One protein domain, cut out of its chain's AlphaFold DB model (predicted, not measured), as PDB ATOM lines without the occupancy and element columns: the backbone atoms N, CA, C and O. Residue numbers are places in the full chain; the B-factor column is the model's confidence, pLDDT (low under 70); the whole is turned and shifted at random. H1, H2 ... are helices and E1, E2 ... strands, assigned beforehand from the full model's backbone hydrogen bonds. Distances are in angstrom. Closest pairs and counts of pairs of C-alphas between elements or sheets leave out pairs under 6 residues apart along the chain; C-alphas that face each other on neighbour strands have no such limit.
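What this domain is: This is residues 113 to 213 of the 213 residues of an uncharacterized protein of uncultured Microbacterium sp (UniProt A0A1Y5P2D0). A four-strand sheet, E1 to E4, is partly face to face with a three-strand sheet, E5 to E7, in a sandwich. H1 covers the larger sheet's other face; H2 lies at one end, where the chain changes sheets. The printed part has 101 residues, with two named helices and seven strands in the order H1 E1 E2 E3 E4 H2 E5 E6 E7, a mixed class. Both sheets are antiparallel meanders, each strand beside the one before; the whole is compact, radius of gyration of the C-alphas 13.9 A, spanning 44 by 30 by 17 A.

Where its parts are: E1 is residues 131 to 136, E2 139 to 146 (22.1 A), E3 151 to 157 and E4 161 to 167. H1, residues 113 to 122 (14.6 A), begins with C-alpha 113 at (38.158, 19.837, 7.561). H2 is residues 168 to 174, E5 176 to 183 (22.4 A), E6 190 to 198 (23.0 A) and E7 206 to 212, ending with C-alpha 212 at (13.227, -0.490, 6.646).

How they stand to each other: The twisted larger sheet runs E1 E2 E3 E4: N 133 and O 141 are 2.8 A apart, N 142 and O 155 2.8 A, N 154 and O 164 2.8 A. H1 is over E2 and E3, height over the sheet 8.8 A, slantwise at 48 degrees to E2 on the local plane; the C-alphas of Ser 115 and Asp 157, closest of H1 and E3, are 6.5 A apart. On the opposite face, H2 is over E4, height 8.3 A; it only grazes the smaller sheet. The facing parts of the sheets are 10.0 A centre to centre, strands at 31 degrees; the closest C-alphas of E4 and E5, Thr 164 and Leu 178, are 7.5 A apart. In the smaller sheet N 178 and O 196 are 2.8 A apart, N 197 and O 207 2.9 A. H1 and H2 have every O i to N i+4 pair within hydrogen-bond range.

The domain as a whole: The farthest C-alphas, of Asp 148 and Thr 187, are 43.7 A apart. The printed part has no cut and no long link. Mean pLDDT of the printed part is 88.2; residues 183 to 184, 189 to 191 and 213 are under 70.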
ATOM      1  N   LEU A 113      37.820  18.534   6.979       94.50
ATOM      2  CA  LEU A 113      38.158  19.837   7.561       94.50
ATOM      3  C   LEU A 113      37.080  20.889   7.267       94.50
ATOM      4  O   LEU A 113      36.643  21.576   8.182       94.50
ATOM      5  N   ALA A 114      36.596  20.958   6.024       96.56
ATOM      6  CA  ALA A 114      35.528  21.885   5.648       96.56
ATOM      7  C   ALA A 114      34.220  21.575   6.393       96.56
ATOM      8  O   ALA A 114      33.535  22.483   6.860       96.56
ATOM      9  N   SER A 115      33.908  20.288   6.543       96.94
ATOM     10  CA  SER A 115      32.804  19.805   7.365       96.94
ATOM     11  C   SER A 115      32.943  20.233   8.828       96.94
ATOM     12  O   SER A 115      32.039  20.860   9.388       96.94
ATOM     13  N   ARG A 116      34.115  19.988   9.432       96.94
ATOM     14  CA  ARG A 116      34.415  20.405  10.805       96.94
ATOM     15  C   ARG A 116      34.178  21.897  10.996       96.94
ATOM     16  O   ARG A 116      33.607  22.290  12.007       96.94
ATOM     17  N   ASP A 117      34.613  22.714  10.042       97.56
ATOM     18  CA  ASP A 117      34.484  24.166  10.118       97.56
ATOM     19  C   ASP A 117      33.012  24.610  10.041       97.56
ATOM     20  O   ASP A 117      32.602  25.487  10.806       97.56
ATOM     21  N   ARG A 118      32.177  23.963   9.209       97.75
ATOM     22  CA  ARG A 118      30.719  24.205   9.185       97.75
ATOM     23  C   ARG A 118      30.049  23.832  10.507       97.75
ATOM     24  O   ARG A 118      29.256  24.612  11.038       97.75
ATOM     25  N   VAL A 119      30.398  22.675  11.071       97.88
ATOM     26  CA  VAL A 119      29.888  22.230  12.380       97.88
ATOM     27  C   VAL A 119      30.337  23.173  13.499       97.88
ATOM     28  O   VAL A 119      29.535  23.559  14.356       97.88
ATOM     29  N   ALA A 120      31.601  23.598  13.472       97.75
ATOM     30  CA  ALA A 120      32.160  24.546  14.429       97.75
ATOM     31  C   ALA A 120      31.471  25.918  14.358       97.75
ATOM     32  O   ALA A 120      31.262  26.549  15.391       97.75
ATOM     33  N   ALA A 121      31.060  26.361  13.167       97.69
ATOM     34  CA  ALA A 121      30.372  27.636  12.977       97.69
ATOM     35  C   ALA A 121      28.925  27.650  13.503       97.69
ATOM     36  O   ALA A 121      28.352  28.724  13.695       97.69
ATOM     37  N   ARG A 122      28.306  26.484  13.742       96.56
ATOM     38  CA  ARG A 122      26.886  26.415  14.118       96.56
ATOM     39  C   ARG A 122      26.615  26.859  15.556       96.56
ATOM     40  O   ARG A 122      25.516  27.334  15.841       96.56
ATOM     41  N   GLN A 123      27.586  26.696  16.454       95.50
ATOM     42  CA  GLN A 123      27.452  26.990  17.884       95.50
ATOM     43  C   GLN A 123      28.825  27.045  18.580       95.50
ATOM     44  O   GLN A 123      29.783  26.488  18.053       95.50
ATOM     45  N   PRO A 124      28.950  27.658  19.774       96.56
ATOM     46  CA  PRO A 124      30.214  27.672  20.510       96.56
ATOM     47  C   PRO A 124      30.500  26.299  21.136       96.56
ATOM     48  O   PRO A 124      29.764  25.865  22.025       96.56
ATOM     49  N   TRP A 125      31.558  25.641  20.667       98.00
ATOM     50  CA  TRP A 125      32.095  24.386  21.199       98.00
ATOM     51  C   TRP A 125      33.181  24.656  22.238       98.00
ATOM     52  O   TRP A 125      33.870  25.669  22.144       98.00
ATOM     53  N   ASP A 126      33.369  23.743  23.191       98.00
ATOM     54  CA  ASP A 126      34.533  23.811  24.074       98.00
ATOM     55  C   ASP A 126      35.810  23.576  23.254       98.00
ATOM     56  O   ASP A 126      35.823  22.755  22.322       98.00
ATOM     57  N   ASP A 127      36.884  24.277  23.614       96.75
ATOM     58  CA  ASP A 127      38.136  24.279  22.862       96.75
ATOM     59  C   ASP A 127      38.674  22.866  22.647       96.75
ATOM     60  O   ASP A 127      38.933  22.097  23.575       96.75
ATOM     61  N   GLY A 128      38.838  22.518  21.371       95.38
ATOM     62  CA  GLY A 128      39.362  21.222  20.979       95.38
ATOM     63  C   GLY A 128      38.499  20.047  21.431       95.38
ATOM     64  O   GLY A 128      39.040  18.950  21.510       95.38
ATOM     65  N   SER A 129      37.204  20.216  21.708       96.81
ATOM     66  CA  SER A 129      36.303  19.103  22.054       96.81
ATOM     67  C   SER A 129      35.733  18.378  20.832       96.81
ATOM     68  O   SER A 129      35.421  17.195  20.919       96.81
ATOM     69  N   LEU A 130      35.641  19.055  19.683       97.00
ATOM     70  CA  LEU A 130      35.014  18.516  18.477       97.00
ATOM     71  C   LEU A 130      35.845  17.370  17.864       97.00
ATOM     72  O   LEU A 130      37.055  17.502  17.635       97.00
ATOM     73  N   ARG A 131      35.206  16.228  17.605       94.81
ATOM     74  CA  ARG A 131      35.812  14.981  17.118       94.81
ATOM     75  C   ARG A 131      34.919  14.338  16.064       94.81
ATOM     76  O   ARG A 131      33.716  14.212  16.275       94.81
ATOM     77  N   LEU A 132      35.521  13.905  14.955       94.12
ATOM     78  CA  LEU A 132      34.830  13.107  13.944       94.12
ATOM     79  C   LEU A 132      34.560  11.718  14.526       94.12
ATOM     80  O   LEU A 132      35.488  11.072  15.014       94.12
ATOM     81  N   ILE A 133      33.307  11.279  14.479       92.12
ATOM     82  CA  ILE A 133      32.909   9.912  14.823       92.12
ATOM     83  C   ILE A 133      33.036   9.039  13.584       92.12
ATOM     84  O   ILE A 133      33.726   8.024  13.605       92.12
ATOM     85  N   THR A 134      32.341   9.429  12.514       91.38
ATOM     86  CA  THR A 134      32.230   8.632  11.296       91.38
ATOM     87  C   THR A 134      31.811   9.479  10.098       91.38
ATOM     88  O   THR A 134      31.412  10.639  10.239       91.38
ATOM     89  N   TRP A 135      31.862   8.852   8.928       91.56
ATOM     90  CA  TRP A 135      31.342   9.347   7.666       91.56
ATOM     91  C   TRP A 135      30.483   8.254   7.026       91.56
ATOM     92  O   TRP A 135      30.971   7.140   6.838       91.56
ATOM     93  N   ILE A 136      29.220   8.547   6.721       86.31
ATOM     94  CA  ILE A 136      28.259   7.586   6.157       86.31
ATOM     95  C   ILE A 136      27.447   8.316   5.088       86.31
ATOM     96  O   ILE A 136      26.915   9.386   5.363       86.31
ATOM     97  N   ASP A 137      27.400   7.760   3.875       86.00
ATOM     98  CA  ASP A 137      26.576   8.248   2.757       86.00
ATOM     99  C   ASP A 137      26.710   9.753   2.475       86.00
ATOM    100  O   ASP A 137      25.744  10.472   2.258       86.00
ATOM    101  N   GLY A 138      27.947  10.256   2.505       87.31
ATOM    102  CA  GLY A 138      28.232  11.671   2.247       87.31
ATOM    103  C   GLY A 138      28.010  12.597   3.447       87.31
ATOM    104  O   GLY A 138      28.504  13.721   3.417       87.31
ATOM    105  N   ALA A 139      27.368  12.120   4.515       91.38
ATOM    106  CA  ALA A 139      27.198  12.853   5.760       91.38
ATOM    107  C   ALA A 139      28.306  12.516   6.765       91.38
ATOM    108  O   ALA A 139      28.733  11.370   6.931       91.38
ATOM    109  N   SER A 140      28.753  13.534   7.487       93.81
ATOM    110  CA  SER A 140      29.732  13.392   8.561       93.81
ATOM    111  C   SER A 140      29.071  13.565   9.921       93.81
ATOM    112  O   SER A 140      28.172  14.389  10.096       93.81
ATOM    113  N   TYR A 141      29.525  12.789  10.898       93.75
ATOM    114  CA  TYR A 141      28.984  12.818  12.250       93.75
ATOM    115  C   TYR A 141      30.082  13.180  13.229       93.75
ATOM    116  O   TYR A 141      31.133  12.538  13.280       93.75
ATOM    117  N   TRP A 142      29.822  14.205  14.022       95.94
ATOM    118  CA  TRP A 142      30.771  14.804  14.941       95.94
ATOM    119  C   TRP A 142      30.188  14.820  16.336       95.94
ATOM    120  O   TRP A 142      29.002  15.073  16.504       95.94
ATOM    121  N   TRP A 143      31.025  14.658  17.348       96.31
ATOM    122  CA  TRP A 143      30.634  14.997  18.708       96.31
ATOM    123  C   TRP A 143      31.618  15.959  19.338       96.31
ATOM    124  O   TRP A 143      32.766  16.073  18.913       96.31
ATOM    125  N   GLY A 144      31.160  16.645  20.368       96.81
ATOM    126  CA  GLY A 144      31.979  17.527  21.179       96.81
ATOM    127  C   GLY A 144      31.218  17.955  22.420       96.81
ATOM    128  O   GLY A 144      30.070  17.553  22.632       96.81
ATOM    129  N   THR A 145      31.855  18.781  23.236       98.19
ATOM    130  CA  THR A 145      31.253  19.307  24.459       98.19
ATOM    131  C   THR A 145      31.036  20.809  24.360       98.19
ATOM    132  O   THR A 145      31.605  21.486  23.497       98.19
ATOM    133  N   ARG A 146      30.148  21.322  25.211       97.38
ATOM    134  CA  ARG A 146      29.843  22.748  25.336       97.38
ATOM    135  C   ARG A 146      29.671  23.144  26.791       97.38
ATOM    136  O   ARG A 146      29.333  22.310  27.636       97.38
ATOM    137  N   SER A 147      29.760  24.454  27.017       95.25
ATOM    138  CA  SER A 147      29.462  25.078  28.304       95.25
ATOM    139  C   SER A 147      30.313  24.449  29.406       95.25
ATOM    140  O   SER A 147      29.778  23.934  30.391       95.25
ATOM    141  N   ASP A 148      31.629  24.436  29.182       95.00
ATOM    142  CA  ASP A 148      32.633  23.884  30.094       95.00
ATOM    143  C   ASP A 148      32.394  22.394  30.396       95.00
ATOM    144  O   ASP A 148      32.506  21.926  31.531       95.00
ATOM    145  N   GLY A 149      32.014  21.630  29.369       96.12
ATOM    146  CA  GLY A 149      31.760  20.197  29.479       96.12
ATOM    147  C   GLY A 149      30.391  19.813  30.048       96.12
ATOM    148  O   GLY A 149      30.129  18.618  30.202       96.12
ATOM    149  N   SER A 150      29.515  20.772  30.369       97.62
ATOM    150  CA  SER A 150      28.188  20.477  30.940       97.62
ATOM    151  C   SER A 150      27.199  19.895  29.927       97.62
ATOM    152  O   SER A 150      26.291  19.159  30.318       97.62
ATOM    153  N   LEU A 151      27.400  20.161  28.636       97.75
ATOM    154  CA  LEU A 151      26.625  19.571  27.548       97.75
ATOM    155  C   LEU A 151      27.522  18.721  26.655       97.75
ATOM    156  O   LEU A 151      28.624  19.132  26.291       97.75
ATOM    157  N   THR A 152      27.009  17.569  26.241       97.25
ATOM    158  CA  THR A 152      27.588  16.746  25.180       97.25
ATOM    159  C   THR A 152      26.671  16.817  23.972       97.25
ATOM    160  O   THR A 152      25.460  16.618  24.086       97.25
ATOM    161  N   CYS A 153      27.243  17.129  22.815       96.44
ATOM    162  CA  CYS A 153      26.493  17.339  21.589       96.44
ATOM    163  C   CYS A 153      26.963  16.402  20.482       96.44
ATOM    164  O   CYS A 153      28.157  16.127  20.361       96.44
ATOM    165  N   LEU A 154      26.017  15.987  19.648       95.25
ATOM    166  CA  LEU A 154      26.234  15.294  18.385       95.25
ATOM    167  C   LEU A 154      25.746  16.196  17.254       95.25
ATOM    168  O   LEU A 154      24.655  16.763  17.327       95.25
ATOM    169  N   ALA A 155      26.564  16.326  16.223       95.31
ATOM    170  CA  ALA A 155      26.272  17.074  15.021       95.31
ATOM    171  C   ALA A 155      26.347  16.154  13.802       95.31
ATOM    172  O   ALA A 155      27.260  15.335  13.701       95.31
ATOM    173  N   SER A 156      25.402  16.316  12.886       94.25
ATOM    174  CA  SER A 156      25.439  15.732  11.549       94.25
ATOM    175  C   SER A 156      25.621  16.863  10.542       94.25
ATOM    176  O   SER A 156      24.975  17.904  10.670       94.25
ATOM    177  N   ASP A 157      26.529  16.680   9.591       95.56
ATOM    178  CA  ASP A 157      26.767  17.595   8.475       95.56
ATOM    179  C   ASP A 157      26.635  16.808   7.168       95.56
ATOM    180  O   ASP A 157      27.550  16.070   6.786       95.56
ATOM    181  N   GLY A 158      25.454  16.945   6.559       92.38
ATOM    182  CA  GLY A 158      25.076  16.455   5.230       92.38
ATOM    183  C   GLY A 158      24.625  17.637   4.368       92.38
ATOM    184  O   GLY A 158      25.422  18.539   4.117       92.38
ATOM    185  N   ASP A 159      23.350  17.673   3.970       90.00
ATOM    186  CA  ASP A 159      22.769  18.838   3.273       90.00
ATOM    187  C   ASP A 159      22.677  20.074   4.179       90.00
ATOM    188  O   ASP A 159      22.943  21.197   3.756       90.00
ATOM    189  N   ASP A 160      22.357  19.843   5.454       90.50
ATOM    190  CA  ASP A 160      22.315  20.842   6.514       90.50
ATOM    191  C   ASP A 160      23.114  20.374   7.736       90.50
ATOM    192  O   ASP A 160      23.309  19.177   7.973       90.50
ATOM    193  N   VAL A 161      23.543  21.340   8.555       94.69
ATOM    194  CA  VAL A 161      24.161  21.059   9.857       94.69
ATOM    195  C   VAL A 161      23.089  21.011  10.939       94.69
ATOM    196  O   VAL A 161      22.558  22.050  11.360       94.69
ATOM    197  N   ILE A 162      22.825  19.808  11.441       92.50
ATOM    198  CA  ILE A 162      21.897  19.548  12.546       92.50
ATOM    199  C   ILE A 162      22.709  19.232  13.795       92.50
ATOM    200  O   ILE A 162      23.628  18.420  13.749       92.50
ATOM    201  N   VAL A 163      22.369  19.856  14.926       94.00
ATOM    202  CA  VAL A 163      23.071  19.634  16.194       94.00
ATOM    203  C   VAL A 163      22.092  19.358  17.324       94.00
ATOM    204  O   VAL A 163      21.171  20.137  17.557       94.00
ATOM    205  N   THR A 164      22.334  18.272  18.054       93.12
ATOM    206  CA  THR A 164      21.563  17.871  19.234       93.12
ATOM    207  C   THR A 164      22.482  17.819  20.441       93.12
ATOM    208  O   THR A 164      23.554  17.221  20.377       93.12
ATOM    209  N   CYS A 165      22.066  18.430  21.546       95.44
ATOM    210  CA  CYS A 165      22.826  18.473  22.791       95.44
ATOM    211  C   CYS A 165      21.999  17.912  23.945       95.44
ATOM    212  O   CYS A 165      20.798  18.172  24.028       95.44
ATOM    213  N   LEU A 166      22.662  17.210  24.859       96.31
ATOM    214  CA  LEU A 166      22.094  16.749  26.123       96.31
ATOM    215  C   LEU A 166      23.063  17.044  27.279       96.31
ATOM    216  O   LEU A 166      24.273  17.153  27.043       96.31
ATOM    217  N   PRO A 167      22.563  17.168  28.523       97.62
ATOM    218  CA  PRO A 167      23.402  17.192  29.716       97.62
ATOM    219  C   PRO A 167      24.396  16.029  29.728       97.62
ATOM    220  O   PRO A 167      24.033  14.879  29.487       97.62
ATOM    221  N   THR A 168      25.671  16.318  29.977       96.62
ATOM    222  CA  THR A 168      26.749  15.320  29.890       96.62
ATOM    223  C   THR A 168      26.549  14.142  30.848       96.62
ATOM    224  O   THR A 168      26.902  13.010  30.521       96.62
ATOM    225  N   ASP A 169      25.983  14.379  32.029       95.94
ATOM    226  CA  ASP A 169      25.620  13.334  32.990       95.94
ATOM    227  C   ASP A 169      24.530  12.403  32.445       95.94
ATOM    228  O   ASP A 169      24.624  11.185  32.599       95.94
ATOM    229  N   GLU A 170      23.557  12.960  31.729       95.56
ATOM    230  CA  GLU A 170      22.537  12.186  31.031       95.56
ATOM    231  C   GLU A 170      23.146  11.349  29.898       95.56
ATOM    232  O   GLU A 170      22.878  10.149  29.815       95.56
ATOM    233  N   VAL A 171      24.036  11.927  29.085       95.19
ATOM    234  CA  VAL A 171      24.739  11.190  28.017       95.19
ATOM    235  C   VAL A 171      25.579  10.051  28.582       95.19
ATOM    236  O   VAL A 171      25.592   8.962  28.022       95.19
ATOM    237  N   ARG A 172      26.245  10.250  29.722       93.50
ATOM    238  CA  ARG A 172      26.980   9.165  30.397       93.50
ATOM    239  C   ARG A 172      26.069   8.045  30.884       93.50
ATOM    240  O   ARG A 172      26.506   6.902  30.944       93.50
ATOM    241  N   ALA A 173      24.838   8.365  31.272       93.06
ATOM    242  CA  ALA A 173      23.902   7.380  31.796       93.06
ATOM    243  C   ALA A 173      23.245   6.537  30.695       93.06
ATOM    244  O   ALA A 173      22.973   5.358  30.925       93.06
ATOM    245  N   ARG A 174      22.954   7.126  29.524       91.75
ATOM    246  CA  ARG A 174      22.143   6.470  28.477       91.75
ATOM    247  C   ARG A 174      22.682   6.564  27.048       91.75
ATOM    248  O   ARG A 174      22.020   6.073  26.138       91.75
ATOM    249  N   GLY A 175      23.841   7.178  26.841       91.19
ATOM    250  CA  GLY A 175      24.337   7.551  25.519       91.19
ATOM    251  C   GLY A 175      23.560   8.718  24.904       91.19
ATOM    252  O   GLY A 175      22.644   9.288  25.505       91.19
ATOM    253  N   LEU A 176      23.940   9.082  23.682       88.25
ATOM    254  CA  LEU A 176      23.198   9.986  22.816       88.25
ATOM    255  C   LEU A 176      22.535   9.179  21.705       88.25
ATOM    256  O   LEU A 176      23.188   8.349  21.080       88.25
ATOM    257  N   VAL A 177      21.265   9.453  21.426       84.88
ATOM    258  CA  VAL A 177      20.566   8.879  20.276       84.88
ATOM    259  C   VAL A 177      20.128  10.020  19.376       84.88
ATOM    260  O   VAL A 177      19.510  10.977  19.847       84.88
ATOM    261  N   LEU A 178      20.471   9.924  18.098       81.94
ATOM    262  CA  LEU A 178      20.016  10.821  17.051       81.94
ATOM    263  C   LEU A 178      19.275   9.999  16.012       81.94
ATOM    264  O   LEU A 178      19.847   9.135  15.357       81.94
ATOM    265  N   THR A 179      17.986  10.274  15.896       81.50
ATOM    266  CA  THR A 179      17.156   9.735  14.830       81.50
ATOM    267  C   THR A 179      17.253  10.687  13.648       81.50
ATOM    268  O   THR A 179      16.862  11.852  13.758       81.50
ATOM    269  N   ALA A 180      17.805  10.202  12.542       76.12
ATOM    270  CA  ALA A 180      17.820  10.902  11.269       76.12
ATOM    271  C   ALA A 180      16.847  10.199  10.319       76.12
ATOM    272  O   ALA A 180      16.975   9.007  10.051       76.12
ATOM    273  N   THR A 181      15.863  10.937   9.819       73.19
ATOM    274  CA  THR A 181      15.037  10.512   8.685       73.19
ATOM    275  C   THR A 181      15.661  11.053   7.413       73.19
ATOM    276  O   THR A 181      15.778  12.273   7.265       73.19
ATOM    277  N   PHE A 182      16.058  10.156   6.517       70.75
ATOM    278  CA  PHE A 182      16.560  10.535   5.205       70.75
ATOM    279  C   PHE A 182      15.402  10.577   4.208       70.75
ATOM    280  O   PHE A 182      14.554   9.685   4.184       70.75
ATOM    281  N   PHE A 183      15.364  11.642   3.414       67.38
ATOM    282  CA  PHE A 183      14.409  11.802   2.327       67.38
ATOM    283  C   PHE A 183      15.119  11.471   1.020       67.38
ATOM    284  O   PHE A 183      16.109  12.122   0.684       67.38
ATOM    285  N   ASP A 184      14.606  10.495   0.277       68.31
ATOM    286  CA  ASP A 184      15.043  10.275  -1.096       68.31
ATOM    287  C   ASP A 184      14.315  11.290  -1.993       68.31
ATOM    288  O   ASP A 184      13.084  11.317  -2.096       68.31
ATOM    289  N   ALA A 185      15.089  12.193  -2.596       70.75
ATOM    290  CA  ALA A 185      14.554  13.257  -3.439       70.75
ATOM    291  C   ALA A 185      14.000  12.739  -4.779       70.75
ATOM    292  O   ALA A 185      13.136  13.397  -5.366       70.75
ATOM    293  N   ASP A 186      14.475  11.585  -5.251       75.94
ATOM    294  CA  ASP A 186      14.057  10.974  -6.511       75.94
ATOM    295  C   ASP A 186      12.754  10.177  -6.335       75.94
ATOM    296  O   ASP A 186      11.884  10.219  -7.213       75.94
ATOM    297  N   THR A 187      12.579   9.483  -5.204       73.19
ATOM    298  CA  THR A 187      11.352   8.709  -4.914       73.19
ATOM    299  C   THR A 187      10.282   9.530  -4.190       73.19
ATOM    300  O   THR A 187       9.092   9.218  -4.293       73.19
ATOM    301  N   GLY A 188      10.673  10.596  -3.482       72.69
ATOM    302  CA  GLY A 188       9.778  11.405  -2.652       72.69
ATOM    303  C   GLY A 188       9.215  10.652  -1.441       72.69
ATOM    304  O   GLY A 188       8.245  11.114  -0.831       72.69
ATOM    305  N   LEU A 189       9.785   9.490  -1.114       69.00
ATOM    306  CA  LEU A 189       9.408   8.665   0.026       69.00
ATOM    307  C   LEU A 189      10.424   8.831   1.164       69.00
ATOM    308  O   LEU A 189      11.604   9.116   0.956       69.00
ATOM    309  N   ASN A 190       9.937   8.659   2.396       66.81
ATOM    310  CA  ASN A 190      10.796   8.450   3.558       66.81
ATOM    311  C   ASN A 190      11.257   6.998   3.504       66.81
ATOM    312  O   ASN A 190      10.536   6.131   3.996       66.81
ATOM    313  N   ASP A 191      12.381   6.729   2.849       60.97
ATOM    314  CA  ASP A 191      12.786   5.341   2.628       60.97
ATOM    315  C   ASP A 191      13.473   4.720   3.852       60.97
ATOM    316  O   ASP A 191      13.331   3.519   4.046       60.97
ATOM    317  N   ASP A 192      14.098   5.499   4.749       70.12
ATOM    318  CA  ASP A 192      14.755   4.925   5.930       70.12
ATOM    319  C   ASP A 192      14.816   5.877   7.138       70.12
ATOM    320  O   ASP A 192      15.416   6.960   7.104       70.12
ATOM    321  N   GLU A 193      14.250   5.433   8.266       78.88
ATOM    322  CA  GLU A 193      14.576   5.997   9.578       78.88
ATOM    323  C   GLU A 193      15.872   5.353  10.068       78.88
ATOM    324  O   GLU A 193      15.949   4.139  10.288       78.88
ATOM    325  N   THR A 194      16.905   6.173  10.243       79.31
ATOM    326  CA  THR A 194      18.193   5.730  10.764       79.31
ATOM    327  C   THR A 194      18.372   6.226  12.187       79.31
ATOM    328  O   THR A 194      18.505   7.421  12.455       79.31
ATOM    329  N   GLU A 195      18.399   5.283  13.121       84.38
ATOM    330  CA  GLU A 195      18.727   5.552  14.513       84.38
ATOM    331  C   GLU A 195      20.238   5.421  14.706       84.38
ATOM    332  O   GLU A 195      20.821   4.352  14.495       84.38
ATOM    333  N   ILE A 196      20.869   6.517  15.118       82.62
ATOM    334  CA  ILE A 196      22.290   6.583  15.438       82.62
ATOM    335  C   ILE A 196      22.429   6.692  16.952       82.62
ATOM    336  O   ILE A 196      22.187   7.749  17.534       82.62
ATOM    337  N   SER A 197      22.840   5.604  17.596       85.19
ATOM    338  CA  SER A 197      23.155   5.585  19.025       85.19
ATOM    339  C   SER A 197      24.664   5.668  19.223       85.19
ATOM    340  O   SER A 197      25.423   4.873  18.668       85.19
ATOM    341  N   PHE A 198      25.100   6.613  20.048       87.25
ATOM    342  CA  PHE A 198      26.498   6.910  20.310       87.25
ATOM    343  C   PHE A 198      26.747   7.067  21.810       87.25
ATOM    344  O   PHE A 198      26.138   7.907  22.469       87.25
ATOM    345  N   ASP A 199      27.678   6.285  22.352       89.38
ATOM    346  CA  ASP A 199      28.138   6.415  23.735       89.38
ATOM    347  C   ASP A 199      29.602   6.900  23.762       89.38
ATOM    348  O   ASP A 199      30.520   6.074  23.679       89.38
ATOM    349  N   PRO A 200      29.842   8.226  23.872       85.31
ATOM    350  CA  PRO A 200      31.195   8.786  23.867       85.31
ATOM    351  C   PRO A 200      32.027   8.414  25.094       85.31
ATOM    352  O   PRO A 200      33.249   8.560  25.059       85.31
ATOM    353  N   TYR A 201      31.385   8.002  26.190       88.88
ATOM    354  CA  TYR A 201      32.046   7.800  27.480       88.88
ATOM    355  C   TYR A 201      32.216   6.325  27.848       88.88
ATOM    356  O   TYR A 201      33.047   6.012  28.701       88.88
ATOM    357  N   GLY A 202      31.455   5.428  27.221       86.06
ATOM    358  CA  GLY A 202      31.627   3.988  27.340       86.06
ATOM    359  C   GLY A 202      32.586   3.427  26.296       86.06
ATOM    360  O   GLY A 202      33.773   3.740  26.263       86.06
ATOM    361  N   THR A 203      32.076   2.532  25.451       74.88
ATOM    362  CA  THR A 203      32.898   1.806  24.465       74.88
ATOM    363  C   THR A 203      33.227   2.621  23.214       74.88
ATOM    364  O   THR A 203      33.990   2.142  22.374       74.88
ATOM    365  N   GLY A 204      32.657   3.822  23.061       72.88
ATOM    366  CA  GLY A 204      32.807   4.626  21.848       72.88
ATOM    367  C   GLY A 204      32.147   3.995  20.621       72.88
ATOM    368  O   GLY A 204      32.487   4.358  19.498       72.88
ATOM    369  N   GLN A 205      31.247   3.023  20.811       76.12
ATOM    370  CA  GLN A 205      30.588   2.366  19.693       76.12
ATOM    371  C   GLN A 205      29.457   3.223  19.138       76.12
ATOM    372  O   GLN A 205      28.627   3.761  19.872       76.12
ATOM    373  N   LEU A 206      29.458   3.315  17.814       79.31
ATOM    374  CA  LEU A 206      28.377   3.863  17.025       79.31
ATOM    375  C   LEU A 206      27.506   2.705  16.550       79.31
ATOM    376  O   LEU A 206      27.986   1.815  15.849       79.31
ATOM    377  N   TYR A 207      26.232   2.736  16.915       82.69
ATOM    378  CA  TYR A 207      25.240   1.815  16.380       82.69
ATOM    379  C   TYR A 207      24.370   2.572  15.397       82.69
ATOM    380  O   TYR A 207      23.766   3.578  15.758       82.69
ATOM    381  N   VAL A 208      24.325   2.070  14.169       82.44
ATOM    382  CA  VAL A 208      23.459   2.579  13.112       82.44
ATOM    383  C   VAL A 208      22.423   1.501  12.847       82.44
ATOM    384  O   VAL A 208      22.771   0.375  12.481       82.44
ATOM    385  N   ARG A 209      21.158   1.816  13.109       82.44
ATOM    386  CA  ARG A 209      20.035   0.922  12.838       82.44
ATOM    387  C   ARG A 209      19.151   1.559  11.781       82.44
ATOM    388  O   ARG A 209      18.559   2.599  12.038       82.44
ATOM    389  N   HIS A 210      19.029   0.886  10.645       79.81
ATOM    390  CA  HIS A 210      18.044   1.208   9.620       79.81
ATOM    391  C   HIS A 210      16.735   0.493   9.960       79.81
ATOM    392  O   HIS A 210      16.731  -0.729  10.163       79.81
ATOM    393  N   GLN A 211      15.642   1.239  10.084       74.06
ATOM    394  CA  GLN A 211      14.301   0.665  10.120       74.06
ATOM    395  C   GLN A 211      13.712   0.736   8.712       74.06
ATOM    396  O   GLN A 211      13.156   1.760   8.331       74.06
ATOM    397  N   GLY A 212      13.855  -0.357   7.959       70.69
ATOM    398  CA  GLY A 212      13.227  -0.490   6.646       70.69
ATOM    399  C   GLY A 212      11.708  -0.620   6.777       70.69
ATOM    400  O   GLY A 212      11.228  -1.410   7.604       70.69
ATOM    401  N   GLY A 213      10.986   0.177   5.987       53.91
ATOM    402  CA  GLY A 213       9.523   0.156   5.855       53.91
ATOM    403  C   GLY A 213       8.980  -0.993   5.012       53.91
ATOM    404  O   GLY A 213       9.720  -1.528   4.157       53.91
TER     405      GLY A 213